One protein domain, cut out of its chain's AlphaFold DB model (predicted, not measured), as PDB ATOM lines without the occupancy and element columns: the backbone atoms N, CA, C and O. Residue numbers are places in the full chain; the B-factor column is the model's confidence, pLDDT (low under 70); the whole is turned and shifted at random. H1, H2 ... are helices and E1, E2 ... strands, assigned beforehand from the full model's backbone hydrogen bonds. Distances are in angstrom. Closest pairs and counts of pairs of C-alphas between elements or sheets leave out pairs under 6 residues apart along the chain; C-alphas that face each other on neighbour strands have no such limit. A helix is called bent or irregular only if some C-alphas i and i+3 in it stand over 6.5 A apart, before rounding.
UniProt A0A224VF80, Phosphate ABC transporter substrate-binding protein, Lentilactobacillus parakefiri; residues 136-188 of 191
ATOM      1  N   HIS A 136     345.804  98.820 280.944       94.88
ATOM      2  CA  HIS A 136     346.864  98.488 280.006       94.88
ATOM      3  C   HIS A 136     346.337  97.606 278.879       94.88
ATOM      4  O   HIS A 136     345.630  96.628 279.113       94.88
ATOM      5  N   ILE A 137     346.777  97.887 277.654       95.88
ATOM      6  CA  ILE A 137     346.742  96.915 276.562       95.88
ATOM      7  C   ILE A 137     348.183  96.556 276.229       95.88
ATOM      8  O   ILE A 137     348.964  97.417 275.835       95.88
ATOM      9  N   TYR A 138     348.542  95.282 276.362       96.25
ATOM     10  CA  TYR A 138     349.880  94.802 276.032       96.25
ATOM     11  C   TYR A 138     349.926  94.210 274.623       96.25
ATOM     12  O   TYR A 138     349.060  93.433 274.228       96.25
ATOM     13  N   THR A 139     350.978  94.536 273.871       97.38
ATOM     14  CA  THR A 139     351.247  93.946 272.549       97.38
ATOM     15  C   THR A 139     352.603  93.255 272.526       97.38
ATOM     16  O   THR A 139     353.575  93.739 273.117       97.38
ATOM     17  N   ARG A 140     352.719  92.131 271.810       96.25
ATOM     18  CA  ARG A 140     354.023  91.516 271.537       96.25
ATOM     19  C   ARG A 140     354.721  92.315 270.432       96.25
ATOM     20  O   ARG A 140     354.375  92.189 269.265       96.25
ATOM     21  N   GLY A 141     355.681  93.152 270.818       95.44
ATOM     22  CA  GLY A 141     356.346  94.090 269.908       95.44
ATOM     23  C   GLY A 141     355.478  95.294 269.516       95.44
ATOM     24  O   GLY A 141     354.449  95.569 270.144       95.44
ATOM     25  N   ASN A 142     355.931  96.023 268.494       96.00
ATOM     26  CA  ASN A 142     355.232  97.186 267.948       96.00
ATOM     27  C   ASN A 142     353.924  96.750 267.261       96.00
ATOM     28  O   ASN A 142     353.975  95.896 266.375       96.00
ATOM     29  N   PRO A 143     352.759  97.325 267.614       96.50
ATOM     30  CA  PRO A 143     351.508  96.989 266.947       96.50
ATOM     31  C   PRO A 143     351.501  97.489 265.500       96.50
ATOM     32  O   PRO A 143     351.929  98.606 265.203       96.50
ATOM     33  N   THR A 144     350.936  96.686 264.603       96.94
ATOM     34  CA  THR A 144     350.741  97.019 263.187       96.94
ATOM     35  C   THR A 144     349.276  96.818 262.787       96.94
ATOM     36  O   THR A 144     348.452  96.379 263.594       96.94
ATOM     37  N   GLY A 145     348.926  97.206 261.556       97.50
ATOM     38  CA  GLY A 145     347.612  96.942 260.969       97.50
ATOM     39  C   GLY A 145     346.436  97.373 261.851       97.50
ATOM     40  O   GLY A 145     346.388  98.501 262.350       97.50
ATOM     41  N   LEU A 146     345.479  96.461 262.029       97.81
ATOM     42  CA  LEU A 146     344.257  96.711 262.788       97.81
ATOM     43  C   LEU A 146     344.528  96.971 264.275       97.81
ATOM     44  O   LEU A 146     343.907  97.860 264.847       97.81
ATOM     45  N   THR A 147     345.491  96.275 264.886       97.44
ATOM     46  CA  THR A 147     345.842  96.474 266.300       97.44
ATOM     47  C   THR A 147     346.320  97.900 266.556       97.44
ATOM     48  O   THR A 147     345.878  98.533 267.512       97.44
ATOM     49  N   LYS A 148     347.169  98.449 265.673       96.94
ATOM     50  CA  LYS A 148     347.610  99.848 265.780       96.94
ATOM     51  C   LYS A 148     346.433 100.813 265.634       96.94
ATOM     52  O   LYS A 148     346.292 101.711 266.455       96.94
ATOM     53  N   LYS A 149     345.572 100.602 264.630       97.69
ATOM     54  CA  LYS A 149     344.379 101.438 264.405       97.69
ATOM     55  C   LYS A 149     343.427 101.411 265.603       97.69
ATOM     56  O   LYS A 149     342.929 102.460 265.992       97.69
ATOM     57  N   PHE A 150     343.220 100.245 266.210       97.31
ATOM     58  CA  PHE A 150     342.380 100.096 267.395       97.31
ATOM     59  C   PHE A 150     342.960 100.831 268.609       97.31
ATOM     60  O   PHE A 150     342.247 101.583 269.264       97.31
ATOM     61  N   LEU A 151     344.267 100.707 268.865       95.69
ATOM     62  CA  LEU A 151     344.935 101.463 269.932       95.69
ATOM     63  C   LEU A 151     344.854 102.979 269.706       95.69
ATOM     64  O   LEU A 151     344.619 103.727 270.651       95.69
ATOM     65  N   THR A 152     345.014 103.439 268.461       94.69
ATOM     66  CA  THR A 152     344.830 104.853 268.106       94.69
ATOM     67  C   THR A 152     343.388 105.308 268.323       94.69
ATOM     68  O   THR A 152     343.179 106.394 268.853       94.69
ATOM     69  N   TYR A 153     342.401 104.483 267.962       95.44
ATOM     70  CA  TYR A 153     340.985 104.772 268.197       95.44
ATOM     71  C   TYR A 153     340.676 104.915 269.690       95.44
ATOM     72  O   TYR A 153     340.060 105.900 270.086       95.44
ATOM     73  N   LEU A 154     341.164 103.995 270.527       94.62
ATOM     74  CA  LEU A 154     340.962 104.064 271.976       94.62
ATOM     75  C   LEU A 154     341.566 105.325 272.599       94.62
ATOM     76  O   LEU A 154     340.987 105.867 273.531       94.62
ATOM     77  N   LYS A 155     342.703 105.803 272.085       90.50
ATOM     78  CA  LYS A 155     343.393 107.009 272.577       90.50
ATOM     79  C   LYS A 155     342.865 108.318 271.985       90.50
ATOM     80  O   LYS A 155     343.367 109.381 272.342       90.50
ATOM     81  N   ASN A 156     341.905 108.265 271.062       92.88
ATOM     82  CA  ASN A 156     341.320 109.472 270.492       92.88
ATOM     83  C   ASN A 156     340.517 110.235 271.557       92.88
ATOM     84  O   ASN A 156     339.772 109.628 272.328       92.88
ATOM     85  N   ASP A 157     340.627 111.564 271.544       91.88
ATOM     86  CA  ASP A 157     340.004 112.438 272.541       91.88
ATOM     87  C   ASP A 157     338.484 112.255 272.623       91.88
ATOM     88  O   ASP A 157     337.929 112.276 273.717       91.88
ATOM     89  N   HIS A 158     337.794 111.986 271.509       93.38
ATOM     90  CA  HIS A 158     336.360 111.701 271.527       93.38
ATOM     91  C   HIS A 158     336.045 110.441 272.342       93.38
ATOM     92  O   HIS A 158     335.131 110.458 273.159       93.38
ATOM     93  N   ILE A 159     336.805 109.357 272.171       94.06
ATOM     94  CA  ILE A 159     336.577 108.098 272.901       94.06
ATOM     95  C   ILE A 159     336.946 108.234 274.376       94.06
ATOM     96  O   ILE A 159     336.193 107.768 275.235       94.06
ATOM     97  N   GLN A 160     338.053 108.920 274.662       92.88
ATOM     98  CA  GLN A 160     338.506 109.201 276.023       92.88
ATOM     99  C   GLN A 160     337.501 110.076 276.790       92.88
ATOM    100  O   GLN A 160     337.198 109.796 277.943       92.88
ATOM    101  N   THR A 161     336.909 111.084 276.143       89.44
ATOM    102  CA  THR A 161     335.986 112.022 276.810       89.44
ATOM    103  C   THR A 161     334.522 111.575 276.822       89.44
ATOM    104  O   THR A 161     333.742 112.080 277.628       89.44
ATOM    105  N   THR A 162     334.121 110.631 275.961       92.00
ATOM    106  CA  THR A 162     332.733 110.135 275.906       92.00
ATOM    107  C   THR A 162     332.587 108.755 276.536       92.00
ATOM    108  O   THR A 162     332.035 108.621 277.627       92.00
ATOM    109  N   LEU A 163     333.067 107.711 275.859       92.75
ATOM    110  CA  LEU A 163     332.869 106.324 276.266       92.75
ATOM    111  C   LEU A 163     333.589 106.016 277.581       92.75
ATOM    112  O   LEU A 163     332.992 105.403 278.462       92.75
ATOM    113  N   PHE A 164     334.846 106.437 277.719       92.75
ATOM    114  CA  PHE A 164     335.658 106.124 278.897       92.75
ATOM    115  C   PHE A 164     335.098 106.800 280.151       92.75
ATOM    116  O   PHE A 164     334.813 106.103 281.125       92.75
ATOM    117  N   ASN A 165     334.796 108.099 280.071       87.69
ATOM    118  CA  ASN A 165     334.118 108.831 281.143       87.69
ATOM    119  C   ASN A 165     332.777 108.184 281.526       87.69
ATOM    120  O   ASN A 165     332.497 107.962 282.701       87.69
ATOM    121  N   LYS A 166     331.950 107.789 280.543       89.94
ATOM    122  CA  LYS A 166     330.670 107.105 280.811       89.94
ATOM    123  C   LYS A 166     330.846 105.774 281.555       89.94
ATOM    124  O   LYS A 166     329.947 105.359 282.283       89.94
ATOM    125  N   LEU A 167     331.971 105.096 281.350       91.56
ATOM    126  CA  LEU A 167     332.307 103.832 282.006       91.56
ATOM    127  C   LEU A 167     333.043 104.024 283.348       91.56
ATOM    128  O   LEU A 167     333.368 103.030 283.997       91.56
ATOM    129  N   GLY A 168     333.278 105.267 283.781       91.44
ATOM    130  CA  GLY A 168     333.971 105.591 285.031       91.44
ATOM    131  C   GLY A 168     335.493 105.429 284.961       91.44
ATOM    132  O   GLY A 168     336.134 105.192 285.989       91.44
ATOM    133  N   TYR A 169     336.063 105.496 283.755       95.25
ATOM    134  CA  TYR A 169     337.504 105.598 283.540       95.25
ATOM    135  C   TYR A 169     337.929 107.057 283.452       95.25
ATOM    136  O   TYR A 169     337.184 107.905 282.973       95.25
ATOM    137  N   ILE A 170     339.170 107.315 283.847       95.06
ATOM    138  CA  ILE A 170     339.805 108.625 283.771       95.06
ATOM    139  C   ILE A 170     340.811 108.592 282.623       95.06
ATOM    140  O   ILE A 170     341.602 107.649 282.507       95.06
ATOM    141  N   SER A 171     340.802 109.616 281.776       93.88
ATOM    142  CA  SER A 171     341.812 109.765 280.730       93.88
ATOM    143  C   SER A 171     343.202 109.908 281.347       93.88
ATOM    144  O   SER A 171     343.418 110.637 282.315       93.88
ATOM    145  N   VAL A 172     344.191 109.243 280.752       92.62
ATOM    146  CA  VAL A 172     345.594 109.330 281.191       92.62
ATOM    147  C   VAL A 172     346.120 110.775 281.118       92.62
ATOM    148  O   VAL A 172     346.956 111.166 281.937       92.62
ATOM    149  N   LYS A 173     345.603 111.567 280.170       91.12
ATOM    150  CA  LYS A 173     345.959 112.980 279.964       91.12
ATOM    151  C   LYS A 173     345.462 113.892 281.082       91.12
ATOM    152  O   LYS A 173     346.110 114.892 281.367       91.12
ATOM    153  N   ASP A 174     344.356 113.520 281.721       92.94
ATOM    154  CA  ASP A 174     343.685 114.351 282.726       92.94
ATOM    155  C   ASP A 174     344.290 114.152 284.126       92.94
ATOM    156  O   ASP A 174     344.029 114.912 285.055       92.94
ATOM    157  N   MET A 175     345.144 113.141 284.294       95.81
ATOM    158  CA  MET A 175     345.860 112.917 285.545       95.81
ATOM    159  C   MET A 175     346.819 114.071 285.860       95.81
ATOM    160  O   MET A 175     347.579 114.513 285.005       95.81
ATOM    161  N   HIS A 176     346.870 114.502 287.123       96.50
ATOM    162  CA  HIS A 176     347.862 115.481 287.596       96.50
ATOM    163  C   HIS A 176     349.106 114.822 288.211       96.50
ATOM    164  O   HIS A 176     350.104 115.496 288.501       96.50
ATOM    165  N   TYR A 177     349.034 113.510 288.431       95.94
ATOM    166  CA  TYR A 177     350.114 112.682 288.939       95.94
ATOM    167  C   TYR A 177     350.236 111.403 288.126       95.94
ATOM    168  O   TYR A 177     349.245 110.800 287.715       95.94
ATOM    169  N   GLN A 178     351.467 110.929 288.002       94.44
ATOM    170  CA  GLN A 178     351.780 109.653 287.383       94.44
ATOM    171  C   GLN A 178     352.392 108.687 288.389       94.44
ATOM    172  O   GLN A 178     353.034 109.102 289.359       94.44
ATOM    173  N   ARG A 179     352.207 107.387 288.142       93.75
ATOM    174  CA  ARG A 179     352.787 106.325 288.966       93.75
ATOM    175  C   ARG A 179     353.623 105.365 288.134       93.75
ATOM    176  O   ARG A 179     353.170 104.813 287.137       93.75
ATOM    177  N   THR A 180     354.856 105.145 288.564       91.12
ATOM    178  CA  THR A 180     355.728 104.120 287.970       91.12
ATOM    179  C   THR A 180     355.266 102.712 288.351       91.12
ATOM    180  O   THR A 180     354.475 102.541 289.281       91.12
ATOM    181  N   TRP A 181     355.790 101.685 287.678       85.56
ATOM    182  CA  TRP A 181     355.495 100.292 288.027       85.56
ATOM    183  C   TRP A 181     355.994  99.918 289.435       85.56
ATOM    184  O   TRP A 181     355.395  99.065 290.078       85.56
ATOM    185  N   GLN A 182     357.021 100.606 289.956       87.81
ATOM    186  CA  GLN A 182     357.479 100.473 291.348       87.81
ATOM    187  C   GLN A 182     356.602 101.235 292.360       87.81
ATOM    188  O   GLN A 182     356.915 101.272 293.547       87.81
ATOM    189  N   GLY A 183     355.544 101.919 291.916       90.69
ATOM    190  CA  GLY A 183     354.645 102.673 292.791       90.69
ATOM    191  C   GLY A 183     355.093 104.105 293.119       90.69
ATOM    192  O   GLY A 183     354.369 104.809 293.822       90.69
ATOM    193  N   LYS A 184     356.238 104.582 292.603       93.31
ATOM    194  CA  LYS A 184     356.691 105.975 292.802       93.31
ATOM    195  C   LYS A 184     355.742 106.953 292.109       93.31
ATOM    196  O   LYS A 184     355.488 106.788 290.916       93.31
ATOM    197  N   ILE A 185     355.289 107.965 292.850       94.75
ATOM    198  CA  ILE A 185     354.436 109.059 292.368       94.75
ATOM    199  C   ILE A 185     355.286 110.277 291.997       94.75
ATOM    200  O   ILE A 185     356.147 110.691 292.774       94.75
ATOM    201  N   THR A 186     355.005 110.890 290.848       93.81
ATOM    202  CA  THR A 186     355.542 112.202 290.452       93.81
ATOM    203  C   THR A 186     354.429 113.086 289.897       93.81
ATOM    204  O   THR A 186     353.437 112.588 289.369       93.81
ATOM    205  N   LYS A 187     354.567 114.408 290.049       91.31
ATOM    206  CA  LYS A 187     353.628 115.381 289.473       91.31
ATOM    207  C   LYS A 187     353.808 115.429 287.952       91.31
ATOM    208  O   LYS A 187     354.944 115.415 287.481       91.31
ATOM    209  N   GLY A 188     352.708 115.491 287.210       83.50
ATOM    210  CA  GLY A 188     352.687 115.497 285.746       83.50
ATOM    211  C   GLY A 188     351.560 114.632 285.187       83.50
ATOM    212  O   GLY A 188     350.978 113.830 285.921       83.50
TER     213      GLY A 188
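Overview. This is residues 136 to 188 of the 191 residues of the protein "Phosphate ABC transporter substrate-binding protein" of Lentilactobacillus parakefiri (UniProt A0A224VF80). The domain is an open arch around a largely empty middle: strand E1 and helix H1 make one leg, helix H2 sits at the crown, and the E2 and E3 hairpin makes the other leg. H1 and H2 make a corner through a two-residue link, E1 folds back from the far end of H1 toward the inside of the arch, and the stretch from residue 167 to 176 leads across from H2 to the hairpin. The printed part has 53 residues, with two named helices and three named strands in the order E1, H1, H2, E2, E3; the one sheet is E2 - E3, antiparallel, and E1 pairs with no named strand. The class is mixed, helices and strands, with 20 residues in the helices and 9 in the strands. The whole is loose, with a radius of gyration of the C-alphas of 13.3 A and spans of 34 by 29 by 16 A.

Arrangement. The printed part begins with E1, residues 136 to 138, and a short link of 6 residues leads from it to H1, residues 145 to 154. E1 and H1 are apart, but only just, their closest C-alphas being 8.2 A from each other. A tight link of 2 residues joins H1 to H2, residues 157 to 166. H1 and H2 are close but not clearly touching, with 2 pairs of C-alphas within 8 A; the closest are the C-alphas of Leu 154 and Gln 160, 7.0 A apart. The two helices run the same way at a steep tilt of 64 degrees, and their centres are 15.8 A apart. In H1 every O i to N i+4 pair is within hydrogen-bond range; in H2 4 of 6 are. A short link of 10 residues leads from H2 to E2, residues 177 to 179. E2 and E3, residues 185 to 187, form a hairpin with a tight link of 5 residues. They are antiparallel, with 152 degrees between their N-to-C directions. The C-alphas of Tyr 177 and Lys 187 face each other at 4.5 A, and those of Arg 179 and Ile 185 at 4.7 A. Across this pair N 178 and O 186 are within hydrogen-bond range at 2.9 A, and N 186 and O 178 at 3.0 A. H1 is apart from both E2 and E3, and E1 is apart from H2, E2 and E3. H2 and E3 are apart too.

Along the chain. E1 begins at C-alpha 136, at (346.864, 98.488, 280.006), and runs to Tyr 138. H1 runs from Gly 145, with its C-alpha at (347.612, 96.942, 260.969), to Leu 154, 14.7 A from first to last C-alpha. H2 runs from Asp 157 to Lys 166 and is 13.6 A long by the same measure. H2 is neither bent nor irregular, but only just: C-alphas 160 and 163 are 6.3 A apart. E2 runs from Tyr 177 to Arg 179 over 6.9 A. E3 runs from Ile 185 to Lys 187 over 7.0 A, and its last C-alpha is at (353.628, 115.381, 289.473).

Size, cuts and confidence. The two C-alphas farthest apart, those of Gly 145 and Lys 187, are 34.5 A from each other. The C-alphas of His 136 and Gly 188, the first and last printed, are 18.9 A apart. E1 has its centre nearest to the mean of the C-alphas, at 8.7 A, and E3 has its centre farthest from it, at 17.3 A. The printed part has no cut, and none of its links is long. The mean pLDDT of the printed part is 93.6, and no printed residue is under 70.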